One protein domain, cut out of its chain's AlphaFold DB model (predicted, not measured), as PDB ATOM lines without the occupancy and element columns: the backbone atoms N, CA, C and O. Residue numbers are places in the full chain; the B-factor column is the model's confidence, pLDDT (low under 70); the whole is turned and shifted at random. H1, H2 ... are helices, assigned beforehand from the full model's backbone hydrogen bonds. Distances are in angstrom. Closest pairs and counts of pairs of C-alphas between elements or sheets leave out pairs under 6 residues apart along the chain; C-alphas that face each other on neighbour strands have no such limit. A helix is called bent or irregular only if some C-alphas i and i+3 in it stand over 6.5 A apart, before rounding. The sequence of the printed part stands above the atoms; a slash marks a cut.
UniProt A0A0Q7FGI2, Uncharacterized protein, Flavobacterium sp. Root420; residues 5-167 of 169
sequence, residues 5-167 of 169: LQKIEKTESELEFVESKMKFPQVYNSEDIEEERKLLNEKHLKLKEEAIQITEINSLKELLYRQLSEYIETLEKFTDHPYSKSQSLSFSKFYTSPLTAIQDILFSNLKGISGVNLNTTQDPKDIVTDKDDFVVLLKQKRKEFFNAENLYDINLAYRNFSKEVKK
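Overview. This is residues 5 to 167 of the 169 residues of an uncharacterized protein of Flavobacterium sp. Root420 (UniProt A0A0Q7FGI2). One long helix, H2, runs most of a rod's length; H1 folds back along its first part as a hairpin, and its last part joins H3b, H4 and H5 in a four-helix bundle. The 163 printed residues have five named helices, H1 to H5 in order, all helix, extended: radius of gyration of the C-alphas 24.7 A, spans 89 by 29 by 19 A.

Arrangement. Start at the hub, H2, residues 30 to 77. Its residues 33 to 51 touch H1, residues 5 to 21, opposite ways; Thr 11 and His 44 have the closest C-alphas, 6.2 A. H3, residues 88 to 109, was assigned by its hydrogen bonds as one helix but is bent, C-alphas 95 and 98 being 7.0 A apart; arms H3a, 88 to 95, and H3b, 98 to 109, stand at a steep tilt of 57 degrees. Residues 60 to 71 of H2 touch H3b, closest at C-alphas 64 and 102, 6.6 A. Residues 61 to 76 touch H4, residues 131 to 147, closest at C-alphas 61 and 146, 5.4 A. H4 and H5, residues 151 to 167, form a hairpin, closest at C-alphas 145 and 154, 5.7 A. Every O i to N i+4 pair is within hydrogen-bond range in H1, H2, H3b and H4; H3a has 3 of 4, H5 11 of 13.

Along the chain. Find C-alpha 30 at (7.266, -13.201, 54.981); H2 runs 69.8 A to C-alpha 77. H1 spans 24.7 A, H4 24.5 A and H5 25.1 A, ending at (55.707, -32.421, 12.681).

Size, cuts and confidence. The farthest C-alphas, of Gln 26 and Lys 85, are 89.1 A apart. The printed part has no cut; the link H3 to H4 is long. Look for pLDDT under 70 at residues 78 to 96 and 109 to 129.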
ATOM      1  N   LEU A   5      35.063 -22.820  48.760       86.19
ATOM      2  CA  LEU A   5      34.474 -23.529  49.903       86.19
ATOM      3  C   LEU A   5      34.012 -22.562  51.000       86.19
ATOM      4  O   LEU A   5      32.862 -22.622  51.412       86.19
ATOM      5  N   GLN A   6      34.846 -21.591  51.381       89.19
ATOM      6  CA  GLN A   6      34.463 -20.580  52.374       89.19
ATOM      7  C   GLN A   6      33.280 -19.714  51.909       89.19
ATOM      8  O   GLN A   6      32.492 -19.243  52.728       89.19
ATOM      9  N   LYS A   7      33.134 -19.471  50.597       91.69
ATOM     10  CA  LYS A   7      31.965 -18.762  50.046       91.69
ATOM     11  C   LYS A   7      30.698 -19.620  50.111       91.69
ATOM     12  O   LYS A   7      29.630 -19.066  50.377       91.69
ATOM     13  N   ILE A   8      30.816 -20.928  49.872       89.62
ATOM     14  CA  ILE A   8      29.715 -21.890  50.010       89.62
ATOM     15  C   ILE A   8      29.272 -21.948  51.473       89.62
ATOM     16  O   ILE A   8      28.124 -21.619  51.743       89.62
ATOM     17  N   GLU A   9      30.191 -22.229  52.402       90.88
ATOM     18  CA  GLU A   9      29.926 -22.305  53.850       90.88
ATOM     19  C   GLU A   9      29.265 -21.024  54.375       90.88
ATOM     20  O   GLU A   9      28.264 -21.065  55.088       90.88
ATOM     21  N   LYS A  10      29.772 -19.855  53.957       93.94
ATOM     22  CA  LYS A  10      29.170 -18.569  54.321       93.94
ATOM     23  C   LYS A  10      27.733 -18.438  53.809       93.94
ATOM     24  O   LYS A  10      26.877 -17.952  54.539       93.94
ATOM     25  N   THR A  11      27.471 -18.843  52.566       93.56
ATOM     26  CA  THR A  11      26.124 -18.757  51.978       93.56
ATOM     27  C   THR A  11      25.168 -19.761  52.640       93.56
ATOM     28  O   THR A  11      23.992 -19.456  52.798       93.56
ATOM     29  N   GLU A  12      25.664 -20.917  53.097       92.62
ATOM     30  CA  GLU A  12      24.890 -21.881  53.897       92.62
ATOM     31  C   GLU A  12      24.489 -21.296  55.251       92.62
ATOM     32  O   GLU A  12      23.316 -21.344  55.611       92.62
ATOM     33  N   SER A  13      25.419 -20.642  55.952       94.31
ATOM     34  CA  SER A  13      25.098 -19.937  57.202       94.31
ATOM     35  C   SER A  13      24.103 -18.785  56.988       94.31
ATOM     36  O   SER A  13      23.231 -18.554  57.825       94.31
ATOM     37  N   GLU A  14      24.214 -18.053  55.870       94.88
ATOM     38  CA  GLU A  14      23.247 -17.011  55.483       94.88
ATOM     39  C   GLU A  14      21.847 -17.613  55.259       94.88
ATOM     40  O   GLU A  14      20.864 -17.076  55.771       94.88
ATOM     41  N   LEU A  15      21.747 -18.749  54.560       93.38
ATOM     42  CA  LEU A  15      20.485 -19.463  54.338       93.38
ATOM     43  C   LEU A  15      19.857 -19.955  55.646       93.38
ATOM     44  O   LEU A  15      18.684 -19.674  55.889       93.38
ATOM     45  N   GLU A  16      20.628 -20.613  56.514       93.38
ATOM     46  CA  GLU A  16      20.150 -21.073  57.828       93.38
ATOM     47  C   GLU A  16      19.608 -19.915  58.673       93.38
ATOM     48  O   GLU A  16      18.575 -20.032  59.343       93.38
ATOM     49  N   PHE A  17      20.280 -18.762  58.618       93.69
ATOM     50  CA  PHE A  17      19.823 -17.564  59.304       93.69
ATOM     51  C   PHE A  17      18.493 -17.055  58.735       93.69
ATOM     52  O   PHE A  17      17.577 -16.769  59.508       93.69
ATOM     53  N   VAL A  18      18.344 -16.981  57.411       91.69
ATOM     54  CA  VAL A  18      17.093 -16.551  56.761       91.69
ATOM     55  C   VAL A  18      15.945 -17.519  57.057       91.69
ATOM     56  O   VAL A  18      14.854 -17.080  57.423       91.69
ATOM     57  N   GLU A  19      16.193 -18.828  57.033       89.31
ATOM     58  CA  GLU A  19      15.210 -19.842  57.436       89.31
ATOM     59  C   GLU A  19      14.823 -19.720  58.918       89.31
ATOM     60  O   GLU A  19      13.677 -19.965  59.297       89.31
ATOM     61  N   SER A  20      15.744 -19.271  59.777       92.38
ATOM     62  CA  SER A  20      15.426 -18.991  61.178       92.38
ATOM     63  C   SER A  20      14.464 -17.805  61.342       92.38
ATOM     64  O   SER A  20      13.618 -17.849  62.238       92.38
ATOM     65  N   LYS A  21      14.519 -16.790  60.459       91.31
ATOM     66  CA  LYS A  21      13.597 -15.635  60.480       91.31
ATOM     67  C   LYS A  21      12.149 -16.055  60.213       91.31
ATOM     68  O   LYS A  21      11.242 -15.487  60.818       91.31
ATOM     69  N   MET A  22      11.923 -17.094  59.399       84.69
ATOM     70  CA  MET A  22      10.580 -17.639  59.119       84.69
ATOM     71  C   MET A  22       9.854 -18.140  60.377       84.69
ATOM     72  O   MET A  22       8.627 -18.218  60.397       84.69
ATOM     73  N   LYS A  23      10.589 -18.452  61.453       89.38
ATOM     74  CA  LYS A  23      10.013 -18.857  62.746       89.38
ATOM     75  C   LYS A  23       9.436 -17.678  63.542       89.38
ATOM     76  O   LYS A  23       8.780 -17.905  64.556       89.38
ATOM     77  N   PHE A  24       9.674 -16.440  63.102       89.50
ATOM     78  CA  PHE A  24       9.267 -15.210  63.785       89.50
ATOM     79  C   PHE A  24       8.460 -14.274  62.861       89.50
ATOM     80  O   PHE A  24       8.876 -13.133  62.625       89.50
ATOM     81  N   PRO A  25       7.289 -14.709  62.355       84.50
ATOM     82  CA  PRO A  25       6.461 -13.921  61.430       84.50
ATOM     83  C   PRO A  25       5.940 -12.604  62.028       84.50
ATOM     84  O   PRO A  25       5.529 -11.705  61.306       84.50
ATOM     85  N   GLN A  26       5.961 -12.461  63.354       87.19
ATOM     86  CA  GLN A  26       5.604 -11.230  64.060       87.19
ATOM     87  C   GLN A  26       6.694 -10.145  64.011       87.19
ATOM     88  O   GLN A  26       6.423  -9.002  64.369       87.19
ATOM     89  N   VAL A  27       7.925 -10.504  63.629       89.00
ATOM     90  CA  VAL A  27       9.080  -9.589  63.561       89.00
ATOM     91  C   VAL A  27       9.495  -9.327  62.116       89.00
ATOM     92  O   VAL A  27       9.940  -8.226  61.798       89.00
ATOM     93  N   TYR A  28       9.352 -10.323  61.243       88.19
ATOM     94  CA  TYR A  28       9.854 -10.276  59.875       88.19
ATOM     95  C   TYR A  28       8.732 -10.447  58.852       88.19
ATOM     96  O   TYR A  28       7.847 -11.284  59.021       88.19
ATOM     97  N   ASN A  29       8.807  -9.678  57.764       92.50
ATOM     98  CA  ASN A  29       7.901  -9.797  56.628       92.50
ATOM     99  C   ASN A  29       8.187 -11.093  55.856       92.50
ATOM    100  O   ASN A  29       9.311 -11.332  55.419       92.50
ATOM    101  N   SER A  30       7.159 -11.920  55.679       86.50
ATOM    102  CA  SER A  30       7.266 -13.201  54.981       86.50
ATOM    103  C   SER A  30       7.638 -13.068  53.504       86.50
ATOM    104  O   SER A  30       8.351 -13.930  53.001       86.50
ATOM    105  N   GLU A  31       7.183 -12.017  52.813       89.50
ATOM    106  CA  GLU A  31       7.508 -11.807  51.394       89.50
ATOM    107  C   GLU A  31       8.991 -11.460  51.221       89.50
ATOM    108  O   GLU A  31       9.680 -12.090  50.418       89.50
ATOM    109  N   ASP A  32       9.502 -10.551  52.056       90.38
ATOM    110  CA  ASP A  32      10.911 -10.140  52.039       90.38
ATOM    111  C   ASP A  32      11.846 -11.320  52.372       90.38
ATOM    112  O   ASP A  32      12.899 -11.487  51.755       90.38
ATOM    113  N   ILE A  33      11.453 -12.179  53.326       89.62
ATOM    114  CA  ILE A  33      12.213 -13.389  53.678       89.62
ATOM    115  C   ILE A  33      12.249 -14.386  52.512       89.62
ATOM    116  O   ILE A  33      13.295 -14.984  52.252       89.62
ATOM    117  N   GLU A  34      11.128 -14.599  51.817       90.06
ATOM    118  CA  GLU A  34      11.073 -15.553  50.704       90.06
ATOM    119  C   GLU A  34      11.910 -15.067  49.511       90.06
ATOM    120  O   GLU A  34      12.604 -15.864  48.873       90.06
ATOM    121  N   GLU A  35      11.919 -13.757  49.241       93.12
ATOM    122  CA  GLU A  35      12.781 -13.159  48.217       93.12
ATOM    123  C   GLU A  35      14.272 -13.289  48.576       93.12
ATOM    124  O   GLU A  35      15.069 -13.751  47.752       93.12
ATOM    125  N   GLU A  36      14.651 -12.977  49.823       93.06
ATOM    126  CA  GLU A  36      16.024 -13.140  50.322       93.06
ATOM    127  C   GLU A  36      16.484 -14.605  50.208       93.06
ATOM    128  O   GLU A  36      17.569 -14.891  49.688       93.06
ATOM    129  N   ARG A  37      15.627 -15.551  50.612       91.94
ATOM    130  CA  ARG A  37      15.880 -16.993  50.509       91.94
ATOM    131  C   ARG A  37      16.081 -17.432  49.063       91.94
ATOM    132  O   ARG A  37      16.993 -18.211  48.784       91.94
ATOM    133  N   LYS A  38      15.253 -16.948  48.133       94.31
ATOM    134  CA  LYS A  38      15.374 -17.272  46.707       94.31
ATOM    135  C   LYS A  38      16.719 -16.809  46.143       94.31
ATOM    136  O   LYS A  38      17.420 -17.606  45.521       94.31
ATOM    137  N   LEU A  39      17.107 -15.561  46.406       94.69
ATOM    138  CA  LEU A  39      18.374 -14.994  45.930       94.69
ATOM    139  C   LEU A  39      19.590 -15.749  46.487       94.69
ATOM    140  O   LEU A  39      20.537 -16.045  45.750       94.69
ATOM    141  N   LEU A  40      19.564 -16.097  47.775       93.81
ATOM    142  CA  LEU A  40      20.632 -16.873  48.403       93.81
ATOM    143  C   LEU A  40      20.707 -18.305  47.864       93.81
ATOM    144  O   LEU A  40      21.812 -18.790  47.619       93.81
ATOM    145  N   ASN A  41      19.570 -18.956  47.607       92.06
ATOM    146  CA  ASN A  41      19.533 -20.284  46.990       92.06
ATOM    147  C   ASN A  41      20.112 -20.274  45.569       92.06
ATOM    148  O   ASN A  41      20.915 -21.142  45.229       92.06
ATOM    149  N   GLU A  42      19.771 -19.278  44.748       95.00
ATOM    150  CA  GLU A  42      20.345 -19.132  43.403       95.00
ATOM    151  C   GLU A  42      21.867 -18.916  43.451       95.00
ATOM    152  O   GLU A  42      22.614 -19.497  42.659       95.00
ATOM    153  N   LYS A  43      22.349 -18.102  44.397       94.44
ATOM    154  CA  LYS A  43      23.783 -17.886  44.630       94.44
ATOM    155  C   LYS A  43      24.478 -19.171  45.090       94.44
ATOM    156  O   LYS A  43      25.545 -19.497  44.573       94.44
ATOM    157  N   HIS A  44      23.892 -19.898  46.040       91.12
ATOM    158  CA  HIS A  44      24.438 -21.156  46.561       91.12
ATOM    159  C   HIS A  44      24.536 -22.226  45.477       91.12
ATOM    160  O   HIS A  44      25.578 -22.870  45.353       91.12
ATOM    161  N   LEU A  45      23.499 -22.351  44.645       91.94
ATOM    162  CA  LEU A  45      23.483 -23.269  43.511       91.94
ATOM    163  C   LEU A  45      24.626 -22.969  42.534       91.94
ATOM    164  O   LEU A  45      25.406 -23.865  42.227       91.94
ATOM    165  N   LYS A  46      24.796 -21.702  42.130       92.31
ATOM    166  CA  LYS A  46      25.894 -21.287  41.237       92.31
ATOM    167  C   LYS A  46      27.274 -21.597  41.818       92.31
ATOM    168  O   LYS A  46      28.145 -22.076  41.102       92.31
ATOM    169  N   LEU A  47      27.478 -21.353  43.116       90.62
ATOM    170  CA  LEU A  47      28.749 -21.659  43.784       90.62
ATOM    171  C   LEU A  47      29.024 -23.170  43.827       90.62
ATOM    172  O   LEU A  47      30.170 -23.589  43.667       90.62
ATOM    173  N   LYS A  48      27.987 -23.992  44.030       86.44
ATOM    174  CA  LYS A  48      28.098 -25.455  43.974       86.44
ATOM    175  C   LYS A  48      28.425 -25.949  42.568       86.44
ATOM    176  O   LYS A  48      29.296 -26.802  42.428       86.44
ATOM    177  N   GLU A  49      27.774 -25.406  41.545       88.06
ATOM    178  CA  GLU A  49      28.071 -25.720  40.142       88.06
ATOM    179  C   GLU A  49      29.519 -25.362  39.782       88.06
ATOM    180  O   GLU A  49      30.227 -26.183  39.202       88.06
ATOM    181  N   GLU A  50      29.994 -24.182  40.189       87.50
ATOM    182  CA  GLU A  50      31.391 -23.766  40.012       87.50
ATOM    183  C   GLU A  50      32.359 -24.730  40.719       87.50
ATOM    184  O   GLU A  50      33.374 -25.131  40.147       87.50
ATOM    185  N   ALA A  51      32.035 -25.160  41.943       86.06
ATOM    186  CA  ALA A  51      32.867 -26.101  42.690       86.06
ATOM    187  C   ALA A  51      32.948 -27.469  42.002       86.06
ATOM    188  O   ALA A  51      34.041 -28.021  41.883       86.06
ATOM    189  N   ILE A  52      31.818 -27.983  41.506       84.06
ATOM    190  CA  ILE A  52      31.767 -29.230  40.732       84.06
ATOM    191  C   ILE A  52      32.648 -29.108  39.485       84.06
ATOM    192  O   ILE A  52      33.508 -29.960  39.276       84.06
ATOM    193  N   GLN A  53      32.513 -28.022  38.717       82.69
ATOM    194  CA  GLN A  53      33.321 -27.797  37.514       82.69
ATOM    195  C   GLN A  53      34.824 -27.770  37.822       82.69
ATOM    196  O   GLN A  53      35.611 -28.397  37.113       82.69
ATOM    197  N   ILE A  54      35.241 -27.085  38.892       85.81
ATOM    198  CA  ILE A  54      36.650 -27.050  39.314       85.81
ATOM    199  C   ILE A  54      37.145 -28.450  39.685       85.81
ATOM    200  O   ILE A  54      38.244 -28.841  39.284       85.81
ATOM    201  N   THR A  55      36.354 -29.218  40.437       84.81
ATOM    202  CA  THR A  55      36.708 -30.590  40.818       84.81
ATOM    203  C   THR A  55      36.827 -31.501  39.598       84.81
ATOM    204  O   THR A  55      37.799 -32.249  39.495       84.81
ATOM    205  N   GLU A  56      35.898 -31.408  38.647       84.62
ATOM    206  CA  GLU A  56      35.935 -32.158  37.388       84.62
ATOM    207  C   GLU A  56      37.174 -31.804  36.554       84.62
ATOM    208  O   GLU A  56      37.892 -32.697  36.096       84.62
ATOM    209  N   ILE A  57      37.487 -30.510  36.415       85.25
ATOM    210  CA  ILE A  57      38.689 -30.036  35.717       85.25
ATOM    211  C   ILE A  57      39.957 -30.566  36.397       85.25
ATOM    212  O   ILE A  57      40.861 -31.049  35.714       85.25
ATOM    213  N   ASN A  58      40.042 -30.506  37.727       86.25
ATOM    214  CA  ASN A  58      41.212 -30.992  38.460       86.25
ATOM    215  C   ASN A  58      41.390 -32.508  38.318       86.25
ATOM    216  O   ASN A  58      42.498 -32.962  38.036       86.25
ATOM    217  N   SER A  59      40.307 -33.280  38.417       85.75
ATOM    218  CA  SER A  59      40.352 -34.728  38.189       85.75
ATOM    219  C   SER A  59      40.826 -35.063  36.770       85.75
ATOM    220  O   SER A  59      41.692 -35.920  36.576       85.75
ATOM    221  N   LEU A  60      40.333 -34.326  35.770       86.50
ATOM    222  CA  LEU A  60      40.759 -34.479  34.384       86.50
ATOM    223  C   LEU A  60      42.254 -34.171  34.206       86.50
ATOM    224  O   LEU A  60      42.963 -34.930  33.542       86.50
ATOM    225  N   LYS A  61      42.755 -33.093  34.820       89.19
ATOM    226  CA  LYS A  61      44.183 -32.740  34.797       89.19
ATOM    227  C   LYS A  61      45.055 -33.829  35.393       89.19
ATOM    228  O   LYS A  61      46.072 -34.173  34.797       89.19
ATOM    229  N   GLU A  62      44.675 -34.367  36.547       88.44
ATOM    230  CA  GLU A  62      45.418 -35.438  37.211       88.44
ATOM    231  C   GLU A  62      45.488 -36.690  36.336       88.44
ATOM    232  O   GLU A  62      46.559 -37.279  36.174       88.44
ATOM    233  N   LEU A  63      44.369 -37.058  35.706       88.19
ATOM    234  CA  LEU A  63      44.304 -38.208  34.812       88.19
ATOM    235  C   LEU A  63      45.201 -38.022  33.578       88.19
ATOM    236  O   LEU A  63      45.989 -38.912  33.248       88.19
ATOM    237  N   LEU A  64      45.132 -36.851  32.933       87.88
ATOM    238  CA  LEU A  64      45.989 -36.496  31.796       87.88
ATOM    239  C   LEU A  64      47.470 -36.471  32.191       87.88
ATOM    240  O   LEU A  64      48.316 -37.005  31.471       87.88
ATOM    241  N   TYR A  65      47.786 -35.883  33.347       89.06
ATOM    242  CA  TYR A  65      49.143 -35.812  33.874       89.06
ATOM    243  C   TYR A  65      49.718 -37.205  34.125       89.06
ATOM    244  O   TYR A  65      50.854 -37.485  33.730       89.06
ATOM    245  N   ARG A  66      48.934 -38.085  34.754       85.81
ATOM    246  CA  ARG A  66      49.324 -39.465  35.037       85.81
ATOM    247  C   ARG A  66      49.587 -40.239  33.749       85.81
ATOM    248  O   ARG A  66      50.679 -40.777  33.603       85.81
ATOM    249  N   GLN A  67      48.648 -40.232  32.802       83.38
ATOM    250  CA  GLN A  67      48.804 -40.951  31.532       83.38
ATOM    251  C   GLN A  67      50.022 -40.477  30.736       83.38
ATOM    252  O   GLN A  67      50.819 -41.288  30.266       83.38
ATOM    253  N   LEU A  68      50.216 -39.160  30.619       86.38
ATOM    254  CA  LEU A  68      51.388 -38.615  29.935       86.38
ATOM    255  C   LEU A  68      52.691 -38.972  30.653       86.38
ATOM    256  O   LEU A  68      53.689 -39.230  29.990       86.38
ATOM    257  N   SER A  69      52.699 -39.007  31.987       86.12
ATOM    258  CA  SER A  69      53.889 -39.381  32.759       86.12
ATOM    259  C   SER A  69      54.244 -40.855  32.589       86.12
ATOM    260  O   SER A  69      55.392 -41.152  32.272       86.12
ATOM    261  N   GLU A  70      53.266 -41.759  32.707       83.81
ATOM    262  CA  GLU A  70      53.453 -43.200  32.475       83.81
ATOM    263  C   GLU A  70      54.019 -43.459  31.068       83.81
ATOM    264  O   GLU A  70      54.947 -44.254  30.882       83.81
ATOM    265  N   TYR A  71      53.510 -42.732  30.072       81.62
ATOM    266  CA  TYR A  71      53.972 -42.850  28.699       81.62
ATOM    267  C   TYR A  71      55.385 -42.284  28.478       81.62
ATOM    268  O   TYR A  71      56.217 -42.945  27.856       81.62
ATOM    269  N   ILE A  72      55.685 -41.089  29.006       84.75
ATOM    270  CA  ILE A  72      57.029 -40.490  28.937       84.75
ATOM    271  C   ILE A  72      58.054 -41.416  29.591       84.75
ATOM    272  O   ILE A  72      59.080 -41.700  28.982       84.75
ATOM    273  N   GLU A  73      57.767 -41.939  30.785       82.31
ATOM    274  CA  GLU A  73      58.663 -42.876  31.467       82.31
ATOM    275  C   GLU A  73      58.901 -44.142  30.649       82.31
ATOM    276  O   GLU A  73      60.020 -44.651  30.600       82.31
ATOM    277  N   THR A  74      57.847 -44.660  30.016       77.81
ATOM    278  CA  THR A  74      57.949 -45.819  29.131       77.81
ATOM    279  C   THR A  74      58.896 -45.503  27.976       77.81
ATOM    280  O   THR A  74      59.858 -46.237  27.769       77.81
ATOM    281  N   LEU A  75      58.695 -44.378  27.280       75.94
ATOM    282  CA  LEU A  75      59.574 -43.932  26.197       75.94
ATOM    283  C   LEU A  75      61.025 -43.746  26.648       75.94
ATOM    284  O   LEU A  75      61.939 -44.195  25.961       75.94
ATOM    285  N   GLU A  76      61.256 -43.095  27.783       77.94
ATOM    286  CA  GLU A  76      62.602 -42.831  28.296       77.94
ATOM    287  C   GLU A  76      63.338 -44.126  28.668       77.94
ATOM    288  O   GLU A  76      64.524 -44.247  28.371       77.94
ATOM    289  N   LYS A  77      62.633 -45.124  29.223       73.44
ATOM    290  CA  LYS A  77      63.189 -46.450  29.564       73.44
ATOM    291  C   LYS A  77      63.506 -47.320  28.340       73.44
ATOM    292  O   LYS A  77      64.298 -48.252  28.455       73.44
ATOM    293  N   PHE A  78      62.933 -47.032  27.170       68.31
ATOM    294  CA  PHE A  78      63.309 -47.689  25.914       68.31
ATOM    295  C   PHE A  78      64.637 -47.116  25.390       68.31
ATOM    296  O   PHE A  78      64.641 -46.238  24.526       68.31
ATOM    297  N   THR A  79      65.766 -47.575  25.937       54.03
ATOM    298  CA  THR A  79      67.107 -47.066  25.595       54.03
ATOM    299  C   THR A  79      67.789 -47.773  24.416       54.03
ATOM    300  O   THR A  79      68.620 -47.131  23.792       54.03
ATOM    301  N   ASP A  80      67.412 -49.005  24.027       50.53
ATOM    302  CA  ASP A  80      68.064 -49.747  22.923       50.53
ATOM    303  C   ASP A  80      67.103 -50.664  22.098       50.53
ATOM    304  O   ASP A  80      66.160 -51.248  22.624       50.53
ATOM    305  N   HIS A  81      67.358 -50.743  20.779       48.00
ATOM    306  CA  HIS A  81      66.619 -51.242  19.576       48.00
ATOM    307  C   HIS A  81      65.967 -52.670  19.548       48.00
ATOM    308  O   HIS A  81      66.446 -53.539  20.269       48.00
ATOM    309  N   PRO A  82      64.939 -52.992  18.681       39.78
ATOM    310  CA  PRO A  82      65.092 -53.241  17.224       39.78
ATOM    311  C   PRO A  82      63.807 -53.050  16.359       39.78
ATOM    312  O   PRO A  82      63.340 -53.989  15.724       39.78
ATOM    313  N   TYR A  83      63.205 -51.861  16.255       44.81
ATOM    314  CA  TYR A  83      62.077 -51.661  15.306       44.81
ATOM    315  C   TYR A  83      62.515 -51.186  13.913       44.81
ATOM    316  O   TYR A  83      61.713 -50.740  13.092       44.81
ATOM    317  N   SER A  84      63.803 -51.362  13.614       41.50
ATOM    318  CA  SER A  84      64.349 -51.272  12.268       41.50
ATOM    319  C   SER A  84      63.732 -52.387  11.404       41.50
ATOM    320  O   SER A  84      64.176 -53.533  11.424       41.50
ATOM    321  N   LYS A  85      62.745 -51.996  10.592       40.25
ATOM    322  CA  LYS A  85      62.423 -52.542   9.257       40.25
ATOM    323  C   LYS A  85      61.294 -53.571   9.073       40.25
ATOM    324  O   LYS A  85      60.978 -53.804   7.911       40.25
ATOM    325  N   SER A  86      60.616 -54.126  10.086       37.28
ATOM    326  CA  SER A  86      59.585 -55.167   9.810       37.28
ATOM    327  C   SER A  86      58.202 -55.035  10.472       37.28
ATOM    328  O   SER A  86      57.331 -55.847  10.168       37.28
ATOM    329  N   GLN A  87      57.923 -54.014  11.295       40.62
ATOM    330  CA  GLN A  87      56.599 -53.834  11.933       40.62
ATOM    331  C   GLN A  87      56.131 -52.364  11.995       40.62
ATOM    332  O   GLN A  87      55.754 -51.852  13.046       40.62
ATOM    333  N   SER A  88      56.124 -51.661  10.859       47.31
ATOM    334  CA  SER A  88      55.762 -50.229  10.784       47.31
ATOM    335  C   SER A  88      54.387 -49.873  11.384       47.31
ATOM    336  O   SER A  88      54.219 -48.774  11.908       47.31
ATOM    337  N   LEU A  89      53.424 -50.804  11.370       42.81
ATOM    338  CA  LEU A  89      52.058 -50.608  11.878       42.81
ATOM    339  C   LEU A  89      51.917 -50.660  13.411       42.81
ATOM    340  O   LEU A  89      50.952 -50.102  13.928       42.81
ATOM    341  N   SER A  90      52.808 -51.336  14.148       52.16
ATOM    342  CA  SER A  90      52.791 -51.311  15.627       52.16
ATOM    343  C   SER A  90      53.538 -50.092  16.174       52.16
ATOM    344  O   SER A  90      53.164 -49.549  17.213       52.16
ATOM    345  N   PHE A  91      54.541 -49.620  15.428       54.38
ATOM    346  CA  PHE A  91      55.390 -48.494  15.797       54.38
ATOM    347  C   PHE A  91      54.650 -47.151  15.735       54.38
ATOM    348  O   PHE A  91      54.635 -46.423  16.724       54.38
ATOM    349  N   SER A  92      53.958 -46.841  14.632       57.03
ATOM    350  CA  SER A  92      53.139 -45.618  14.535       57.03
ATOM    351  C   SER A  92      52.058 -45.570  15.621       57.03
ATOM    352  O   SER A  92      51.892 -44.557  16.298       57.03
ATOM    353  N   LYS A  93      51.404 -46.710  15.888       59.41
ATOM    354  CA  LYS A  93      50.411 -46.844  16.966       59.41
ATOM    355  C   LYS A  93      50.983 -46.493  18.336       59.41
ATOM    356  O   LYS A  93      50.323 -45.772  19.079       59.41
ATOM    357  N   PHE A  94      52.195 -46.947  18.653       64.75
ATOM    358  CA  PHE A  94      52.843 -46.661  19.931       64.75
ATOM    359  C   PHE A  94      53.070 -45.159  20.137       64.75
ATOM    360  O   PHE A  94      52.738 -44.647  21.204       64.75
ATOM    361  N   TYR A  95      53.535 -44.430  19.117       67.00
ATOM    362  CA  TYR A  95      53.763 -42.981  19.205       67.00
ATOM    363  C   TYR A  95      52.492 -42.128  19.122       67.00
ATOM    364  O   TYR A  95      52.430 -41.053  19.711       67.00
ATOM    365  N   THR A  96      51.439 -42.620  18.465       67.62
ATOM    366  CA  THR A  96      50.111 -41.980  18.502       67.62
ATOM    367  C   THR A  96      49.296 -42.336  19.750       67.62
ATOM    368  O   THR A  96      48.281 -41.695  20.014       67.62
ATOM    369  N   SER A  97      49.734 -43.315  20.551       71.44
ATOM    370  CA  SER A  97      49.025 -43.783  21.750       71.44
ATOM    371  C   SER A  97      48.676 -42.668  22.747       71.44
ATOM    372  O   SER A  97      47.563 -42.700  23.270       71.44
ATOM    373  N   PRO A  98      49.532 -41.655  22.997       71.69
ATOM    374  CA  PRO A  98      49.174 -40.535  23.865       71.69
ATOM    375  C   PRO A  98      48.018 -39.706  23.316       71.69
ATOM    376  O   PRO A  98      47.166 -39.274  24.083       71.69
ATOM    377  N   LEU A  99      47.959 -39.488  21.996       73.44
ATOM    378  CA  LEU A  99      46.855 -38.752  21.374       73.44
ATOM    379  C   LEU A  99      45.536 -39.502  21.536       73.44
ATOM    380  O   LEU A  99      44.544 -38.881  21.907       73.44
ATOM    381  N   THR A 100      45.540 -40.813  21.292       72.75
ATOM    382  CA  THR A 100      44.356 -41.664  21.465       72.75
ATOM    383  C   THR A 100      43.925 -41.710  22.929       72.75
ATOM    384  O   THR A 100      42.765 -41.463  23.225       72.75
ATOM    385  N   ALA A 101      44.857 -41.919  23.865       73.19
ATOM    386  CA  ALA A 101      44.545 -41.969  25.292       73.19
ATOM    387  C   ALA A 101      43.980 -40.637  25.813       73.19
ATOM    388  O   ALA A 101      42.980 -40.622  26.529       73.19
ATOM    389  N   ILE A 102      44.574 -39.503  25.419       75.31
ATOM    390  CA  ILE A 102      44.049 -38.177  25.768       75.31
ATOM    391  C   ILE A 102      42.674 -37.973  25.136       75.31
ATOM    392  O   ILE A 102      41.769 -37.491  25.806       75.31
ATOM    393  N   GLN A 103      42.488 -38.356  23.873       74.69
ATOM    394  CA  GLN A 103      41.192 -38.266  23.207       74.69
ATOM    395  C   GLN A 103      40.119 -39.084  23.926       74.69
ATOM    396  O   GLN A 103      39.026 -38.567  24.133       74.69
ATOM    397  N   ASP A 104      40.418 -40.317  24.325       75.88
ATOM    398  CA  ASP A 104      39.481 -41.200  25.022       75.88
ATOM    399  C   ASP A 104      39.129 -40.656  26.409       75.88
ATOM    400  O   ASP A 104      37.962 -40.685  26.816       75.88
ATOM    401  N   ILE A 105      40.117 -40.095  27.114       77.00
ATOM    402  CA  ILE A 105      39.917 -39.386  28.379       77.00
ATOM    403  C   ILE A 105      38.993 -38.188  28.175       77.00
ATOM    404  O   ILE A 105      37.998 -38.052  28.888       77.00
ATOM    405  N   LEU A 106      39.284 -37.337  27.191       75.44
ATOM    406  CA  LEU A 106      38.467 -36.166  26.898       75.44
ATOM    407  C   LEU A 106      37.060 -36.584  26.474       75.44
ATOM    408  O   LEU A 106      36.091 -36.079  27.019       75.44
ATOM    409  N   PHE A 107      36.911 -37.558  25.583       72.44
ATOM    410  CA  PHE A 107      35.604 -38.029  25.140       72.44
ATOM    411  C   PHE A 107      34.779 -38.615  26.289       72.44
ATOM    412  O   PHE A 107      33.587 -38.340  26.381       72.44
ATOM    413  N   SER A 108      35.400 -39.383  27.188       71.12
ATOM    414  CA  SER A 108      34.716 -40.000  28.331       71.12
ATOM    415  C   SER A 108      34.258 -38.980  29.371       71.12
ATOM    416  O   SER A 108      33.180 -39.150  29.937       71.12
ATOM    417  N   ASN A 109      35.037 -37.914  29.583       69.50
ATOM    418  CA  ASN A 109      34.744 -36.871  30.570       69.50
ATOM    419  C   ASN A 109      33.928 -35.698  29.993       69.50
ATOM    420  O   ASN A 109      33.296 -34.967  30.743       69.50
ATOM    421  N   LEU A 110      33.885 -35.529  28.665       64.94
ATOM    422  CA  LEU A 110      33.163 -34.445  27.982       64.94
ATOM    423  C   LEU A 110      31.820 -34.884  27.371       64.94
ATOM    424  O   LEU A 110      31.237 -34.110  26.613       64.94
ATOM    425  N   LYS A 111      31.293 -36.085  27.679       54.59
ATOM    426  CA  LYS A 111      30.050 -36.640  27.083       54.59
ATOM    427  C   LYS A 111      28.807 -35.728  27.162       54.59
ATOM    428  O   LYS A 111      27.837 -35.998  26.460       54.59
ATOM    429  N   GLY A 112      28.822 -34.658  27.962       46.31
ATOM    430  CA  GLY A 112      27.755 -33.651  28.045       46.31
ATOM    431  C   GLY A 112      27.967 -32.365  27.228       46.31
ATOM    432  O   GLY A 112      27.036 -31.575  27.110       46.31
ATOM    433  N   ILE A 113      29.151 -32.127  26.648       46.69
ATOM    434  CA  ILE A 113      29.463 -30.883  25.924       46.69
ATOM    435  C   ILE A 113      29.310 -31.123  24.420       46.69
ATOM    436  O   ILE A 113      30.260 -31.437  23.699       46.69
ATOM    437  N   SER A 114      28.075 -30.990  23.939       39.59
ATOM    438  CA  SER A 114      27.729 -31.005  22.517       39.59
ATOM    439  C   SER A 114      28.563 -29.968  21.751       39.59
ATOM    440  O   SER A 114      28.337 -28.768  21.889       39.59
ATOM    441  N   GLY A 115      29.530 -30.413  20.944       43.38
ATOM    442  CA  GLY A 115      30.302 -29.528  20.059       43.38
ATOM    443  C   GLY A 115      31.786 -29.862  19.906       43.38
ATOM    444  O   GLY A 115      32.431 -29.345  18.991       43.38
ATOM    445  N   VAL A 116      32.352 -30.742  20.738       45.72
ATOM    446  CA  VAL A 116      33.775 -31.095  20.619       45.72
ATOM    447  C   VAL A 116      33.957 -32.257  19.639       45.72
ATOM    448  O   VAL A 116      33.930 -33.427  20.006       45.72
ATOM    449  N   ASN A 117      34.152 -31.930  18.360       49.69
ATOM    450  CA  ASN A 117      34.622 -32.896  17.368       49.69
ATOM    451  C   ASN A 117      36.115 -33.187  17.611       49.69
ATOM    452  O   ASN A 117      36.963 -32.327  17.354       49.69
ATOM    453  N   LEU A 118      36.410 -34.383  18.129       53.44
ATOM    454  CA  LEU A 118      37.761 -34.879  18.418       53.44
ATOM    455  C   LEU A 118      38.314 -35.797  17.309       53.44
ATOM    456  O   LEU A 118      39.283 -36.507  17.548       53.44
ATOM    457  N   ASN A 119      37.716 -35.822  16.109       52.56
ATOM    458  CA  ASN A 119      38.112 -36.759  15.055       52.56
ATOM    459  C   ASN A 119      39.612 -36.677  14.727       52.56
ATOM    460  O   ASN A 119      40.100 -35.683  14.186       52.56
ATOM    461  N   THR A 120      40.314 -37.780  14.973       53.22
ATOM    462  CA  THR A 120      41.649 -38.058  14.454       53.22
ATOM    463  C   THR A 120      41.541 -39.198  13.444       53.22
ATOM    464  O   THR A 120      41.110 -40.306  13.752       53.22
ATOM    465  N   THR A 121      41.903 -38.938  12.191       48.03
ATOM    466  CA  THR A 121      42.154 -40.011  11.223       48.03
ATOM    467  C   THR A 121      43.527 -40.597  11.528       48.03
ATOM    468  O   THR A 121      44.526 -39.894  11.376       48.03
ATOM    469  N   GLN A 122      43.573 -41.854  11.978       49.72
ATOM    470  CA  GLN A 122      44.818 -42.614  12.108       49.72
ATOM    471  C   GLN A 122      45.385 -42.854  10.701       49.72
ATOM    472  O   GLN A 122      44.802 -43.618   9.933       49.72
ATOM    473  N   ASP A 123      46.486 -42.185  10.345       48.91
ATOM    474  CA  ASP A 123      47.196 -42.442   9.090       48.91
ATOM    475  C   ASP A 123      48.330 -43.454   9.361       48.91
ATOM    476  O   ASP A 123      49.185 -43.213  10.216       48.91
ATOM    477  N   PRO A 124      48.376 -44.601   8.659       43.28
ATOM    478  CA  PRO A 124      49.450 -45.589   8.780       43.28
ATOM    479  C   PRO A 124      50.872 -45.047   8.534       43.28
ATOM    480  O   PRO A 124      51.833 -45.738   8.869       43.28
ATOM    481  N   LYS A 125      51.020 -43.845   7.957       48.41
ATOM    482  CA  LYS A 125      52.304 -43.154   7.739       48.41
ATOM    483  C   LYS A 125      52.790 -42.325   8.939       48.41
ATOM    484  O   LYS A 125      53.835 -41.694   8.837       48.41
ATOM    485  N   ASP A 126      52.085 -42.352  10.071       51.44
ATOM    486  CA  ASP A 126      52.390 -41.567  11.280       51.44
ATOM    487  C   ASP A 126      53.548 -42.154  12.115       51.44
ATOM    488  O   ASP A 126      53.407 -42.438  13.306       51.44
ATOM    489  N   ILE A 127      54.697 -42.395  11.487       57.84
ATOM    490  CA  ILE A 127      55.913 -42.874  12.154       57.84
ATOM    491  C   ILE A 127      56.611 -41.670  12.792       57.84
ATOM    492  O   ILE A 127      56.930 -40.724  12.087       57.84
ATOM    493  N   VAL A 128      56.870 -41.708  14.104       61.38
ATOM    494  CA  VAL A 128      57.709 -40.690  14.754       61.38
ATOM    495  C   VAL A 128      59.174 -40.954  14.434       61.38
ATOM    496  O   VAL A 128      59.691 -42.028  14.746       61.38
ATOM    497  N   THR A 129      59.834 -39.989  13.796       63.28
ATOM    498  CA  THR A 129      61.229 -40.121  13.348       63.28
ATOM    499  C   THR A 129      62.250 -39.695  14.400       63.28
ATOM    500  O   THR A 129      63.373 -40.191  14.374       63.28
ATOM    501  N   ASP A 130      61.862 -38.817  15.332       74.00
ATOM    502  CA  ASP A 130      62.716 -38.312  16.411       74.00
ATOM    503  C   ASP A 130      62.070 -38.558  17.780       74.00
ATOM    504  O   ASP A 130      61.068 -37.937  18.148       74.00
ATOM    505  N   LYS A 131      62.629 -39.514  18.526       75.69
ATOM    506  CA  LYS A 131      62.137 -39.904  19.852       75.69
ATOM    507  C   LYS A 131      62.371 -38.799  20.883       75.69
ATOM    508  O   LYS A 131      61.484 -38.551  21.701       75.69
ATOM    509  N   ASP A 132      63.552 -38.190  20.887       80.81
ATOM    510  CA  ASP A 132      63.972 -37.297  21.966       80.81
ATOM    511  C   ASP A 132      63.210 -35.975  21.881       80.81
ATOM    512  O   ASP A 132      62.634 -35.529  22.879       80.81
ATOM    513  N   ASP A 133      63.064 -35.427  20.673       81.94
ATOM    514  CA  ASP A 133      62.236 -34.244  20.453       81.94
ATOM    515  C   ASP A 133      60.749 -34.539  20.747       81.94
ATOM    516  O   ASP A 133      60.023 -33.682  21.266       81.94
ATOM    517  N   PHE A 134      60.271 -35.765  20.485       82.44
ATOM    518  CA  PHE A 134      58.895 -36.147  20.813       82.44
ATOM    519  C   PHE A 134      58.671 -36.231  22.329       82.44
ATOM    520  O   PHE A 134      57.643 -35.780  22.835       82.44
ATOM    521  N   VAL A 135      59.650 -36.731  23.091       83.69
ATOM    522  CA  VAL A 135      59.619 -36.702  24.561       83.69
ATOM    523  C   VAL A 135      59.596 -35.261  25.083       83.69
ATOM    524  O   VAL A 135      58.855 -34.964  26.026       83.69
ATOM    525  N   VAL A 136      60.352 -34.346  24.467       89.56
ATOM    526  CA  VAL A 136      60.310 -32.913  24.806       89.56
ATOM    527  C   VAL A 136      58.911 -32.339  24.574       89.56
ATOM    528  O   VAL A 136      58.361 -31.705  25.482       89.56
ATOM    529  N   LEU A 137      58.292 -32.630  23.425       89.06
ATOM    530  CA  LEU A 137      56.911 -32.238  23.136       89.06
ATOM    531  C   LEU A 137      55.941 -32.768  24.203       89.06
ATOM    532  O   LEU A 137      55.127 -32.013  24.734       89.06
ATOM    533  N   LEU A 138      56.026 -34.050  24.562       87.69
ATOM    534  CA  LEU A 138      55.142 -34.654  25.563       87.69
ATOM    535  C   LEU A 138      55.299 -34.001  26.939       87.69
ATOM    536  O   LEU A 138      54.303 -33.736  27.617       87.69
ATOM    537  N   LYS A 139      56.534 -33.677  27.346       91.31
ATOM    538  CA  LYS A 139      56.807 -32.934  28.586       91.31
ATOM    539  C   LYS A 139      56.195 -31.536  28.550       91.31
ATOM    540  O   LYS A 139      55.658 -31.095  29.569       91.31
ATOM    541  N   GLN A 140      56.253 -30.853  27.407       93.00
ATOM    542  CA  GLN A 140      55.606 -29.557  27.218       93.00
ATOM    543  C   GLN A 140      54.083 -29.687  27.322       93.00
ATOM    544  O   GLN A 140      53.469 -28.981  28.120       93.00
ATOM    545  N   LYS A 141      53.471 -30.635  26.603       89.75
ATOM    546  CA  LYS A 141      52.016 -30.841  26.638       89.75
ATOM    547  C   LYS A 141      51.509 -31.248  28.010       89.75
ATOM    548  O   LYS A 141      50.494 -30.721  28.448       89.75
ATOM    549  N   ARG A 142      52.248 -32.076  28.750       90.88
ATOM    550  CA  ARG A 142      51.923 -32.391  30.149       90.88
ATOM    551  C   ARG A 142      51.820 -31.129  31.013       90.88
ATOM    552  O   ARG A 142      50.890 -31.023  31.807       90.88
ATOM    553  N   LYS A 143      52.743 -30.173  30.849       91.69
ATOM    554  CA  LYS A 143      52.687 -28.879  31.553       91.69
ATOM    555  C   LYS A 143      51.508 -28.023  31.082       91.69
ATOM    556  O   LYS A 143      50.826 -27.449  31.921       91.69
ATOM    557  N   GLU A 144      51.257 -27.958  29.773       90.25
ATOM    558  CA  GLU A 144      50.116 -27.218  29.209       90.25
ATOM    559  C   GLU A 144      48.778 -27.733  29.766       90.25
ATOM    560  O   GLU A 144      47.976 -26.935  30.242       90.25
ATOM    561  N   PHE A 145      48.558 -29.053  29.792       88.56
ATOM    562  CA  PHE A 145      47.337 -29.636  30.360       88.56
ATOM    563  C   PHE A 145      47.193 -29.361  31.857       88.56
ATOM    564  O   PHE A 145      46.102 -29.035  32.313       88.56
ATOM    565  N   PHE A 146      48.281 -29.464  32.624       88.12
ATOM    566  CA  PHE A 146      48.249 -29.216  34.067       88.12
ATOM    567  C   PHE A 146      47.894 -27.756  34.403       88.12
ATOM    568  O   PHE A 146      47.149 -27.495  35.350       88.12
ATOM    569  N   ASN A 147      48.377 -26.813  33.591       89.44
ATOM    570  CA  ASN A 147      48.158 -25.380  33.786       89.44
ATOM    571  C   ASN A 147      46.840 -24.852  33.193       89.44
ATOM    572  O   ASN A 147      46.510 -23.696  33.429       89.44
ATOM    573  N   ALA A 148      46.097 -25.654  32.426       87.50
ATOM    574  CA  ALA A 148      44.838 -25.237  31.807       87.50
ATOM    575  C   ALA A 148      43.812 -24.793  32.865       87.50
ATOM    576  O   ALA A 148      43.608 -25.504  33.838       87.50
ATOM    577  N   GLU A 149      43.132 -23.659  32.731       85.06
ATOM    578  CA  GLU A 149      42.230 -23.189  33.801       85.06
ATOM    579  C   GLU A 149      40.819 -23.765  33.666       85.06
ATOM    580  O   GLU A 149      40.082 -23.879  34.643       85.06
ATOM    581  N   ASN A 150      40.453 -24.168  32.453       82.25
ATOM    582  CA  ASN A 150      39.119 -24.630  32.107       82.25
ATOM    583  C   ASN A 150      39.159 -25.694  30.991       82.25
ATOM    584  O   ASN A 150      40.202 -25.993  30.404       82.25
ATOM    585  N   LEU A 151      37.997 -26.271  30.674       80.31
ATOM    586  CA  LEU A 151      37.872 -27.304  29.637       80.31
ATOM    587  C   LEU A 151      38.213 -26.801  28.226       80.31
ATOM    588  O   LEU A 151      38.666 -27.585  27.389       80.31
ATOM    589  N   TYR A 152      38.009 -25.510  27.946       82.25
ATOM    590  CA  TYR A 152      38.364 -24.924  26.656       82.25
ATOM    591  C   TYR A 152      39.884 -24.914  26.458       82.25
ATOM    592  O   TYR A 152      40.356 -25.339  25.402       82.25
ATOM    593  N   ASP A 153      40.645 -24.540  27.485       84.81
ATOM    594  CA  ASP A 153      42.111 -24.563  27.461       84.81
ATOM    595  C   ASP A 153      42.652 -25.984  27.261       84.81
ATOM    596  O   ASP A 153      43.554 -26.204  26.450       84.81
ATOM    597  N   ILE A 154      42.050 -26.973  27.932       85.56
ATOM    598  CA  ILE A 154      42.394 -28.392  27.756       85.56
ATOM    599  C   ILE A 154      42.141 -28.831  26.305       85.56
ATOM    600  O   ILE A 154      42.995 -29.461  25.676       85.56
ATOM    601  N   ASN A 155      40.989 -28.473  25.732       81.69
ATOM    602  CA  ASN A 155      40.671 -28.791  24.340       81.69
ATOM    603  C   ASN A 155      41.627 -28.091  23.354       81.69
ATOM    604  O   ASN A 155      42.048 -28.680  22.356       81.69
ATOM    605  N   LEU A 156      42.016 -26.846  23.637       84.31
ATOM    606  CA  LEU A 156      42.987 -26.109  22.834       84.31
ATOM    607  C   LEU A 156      44.368 -26.780  22.873       84.31
ATOM    608  O   LEU A 156      44.969 -26.987  21.815       84.31
ATOM    609  N   ALA A 157      44.834 -27.187  24.056       86.88
ATOM    610  CA  ALA A 157      46.081 -27.930  24.229       86.88
ATOM    611  C   ALA A 157      46.063 -29.253  23.447       86.88
ATOM    612  O   ALA A 157      47.009 -29.549  22.716       86.88
ATOM    613  N   TYR A 158      44.956 -30.004  23.496       83.94
ATOM    614  CA  TYR A 158      44.782 -31.225  22.704       83.94
ATOM    615  C   TYR A 158      44.819 -30.963  21.192       83.94
ATOM    616  O   TYR A 158      45.544 -31.638  20.458       83.94
ATOM    617  N   ARG A 159      44.088 -29.953  20.705       81.62
ATOM    618  CA  ARG A 159      44.093 -29.576  19.282       81.62
ATOM    619  C   ARG A 159      45.486 -29.181  18.801       81.62
ATOM    620  O   ARG A 159      45.878 -29.554  17.694       81.62
ATOM    621  N   ASN A 160      46.234 -28.439  19.615       85.19
ATOM    622  CA  ASN A 160      47.611 -28.060  19.308       85.19
ATOM    623  C   ASN A 160      48.537 -29.276  19.319       85.19
ATOM    624  O   ASN A 160      49.312 -29.448  18.381       85.19
ATOM    625  N   PHE A 161      48.397 -30.168  20.304       84.75
ATOM    626  CA  PHE A 161      49.146 -31.419  20.354       84.75
ATOM    627  C   PHE A 161      48.910 -32.261  19.097       84.75
ATOM    628  O   PHE A 161      49.866 -32.613  18.417       84.75
ATOM    629  N   SER A 162      47.652 -32.474  18.701       79.31
ATOM    630  CA  SER A 162      47.296 -33.213  17.480       79.31
ATOM    631  C   SER A 162      47.951 -32.639  16.215       79.31
ATOM    632  O   SER A 162      48.376 -33.392  15.339       79.31
ATOM    633  N   LYS A 163      48.090 -31.308  16.120       81.44
ATOM    634  CA  LYS A 163      48.808 -30.646  15.017       81.44
ATOM    635  C   LYS A 163      50.321 -30.823  15.115       81.44
ATOM    636  O   LYS A 163      50.965 -31.058  14.100       81.44
ATOM    637  N   GLU A 164      50.889 -30.680  16.307       82.19
ATOM    638  CA  GLU A 164      52.334 -30.743  16.532       82.19
ATOM    639  C   GLU A 164      52.888 -32.151  16.367       82.19
ATOM    640  O   GLU A 164      53.943 -32.282  15.760       82.19
ATOM    641  N   VAL A 165      52.152 -33.198  16.762       75.81
ATOM    642  CA  VAL A 165      52.546 -34.590  16.480       75.81
ATOM    643  C   VAL A 165      52.739 -34.823  14.980       75.81
ATOM    644  O   VAL A 165      53.566 -35.641  14.590       75.81
ATOM    645  N   LYS A 166      52.051 -34.069  14.107       72.75
ATOM    646  CA  LYS A 166      52.273 -34.169  12.655       72.75
ATOM    647  C   LYS A 166      53.650 -33.715  12.191       72.75
ATOM    648  O   LYS A 166      54.045 -34.090  11.098       72.75
ATOM    649  N   LYS A 167      54.358 -32.915  12.990       72.50
ATOM    650  CA  LYS A 167      55.707 -32.421  12.681       72.50
ATOM    651  C   LYS A 167      56.800 -33.448  12.973       72.50
ATOM    652  O   LYS A 167      57.931 -33.241  12.565       72.50
TER     653      LYS A 167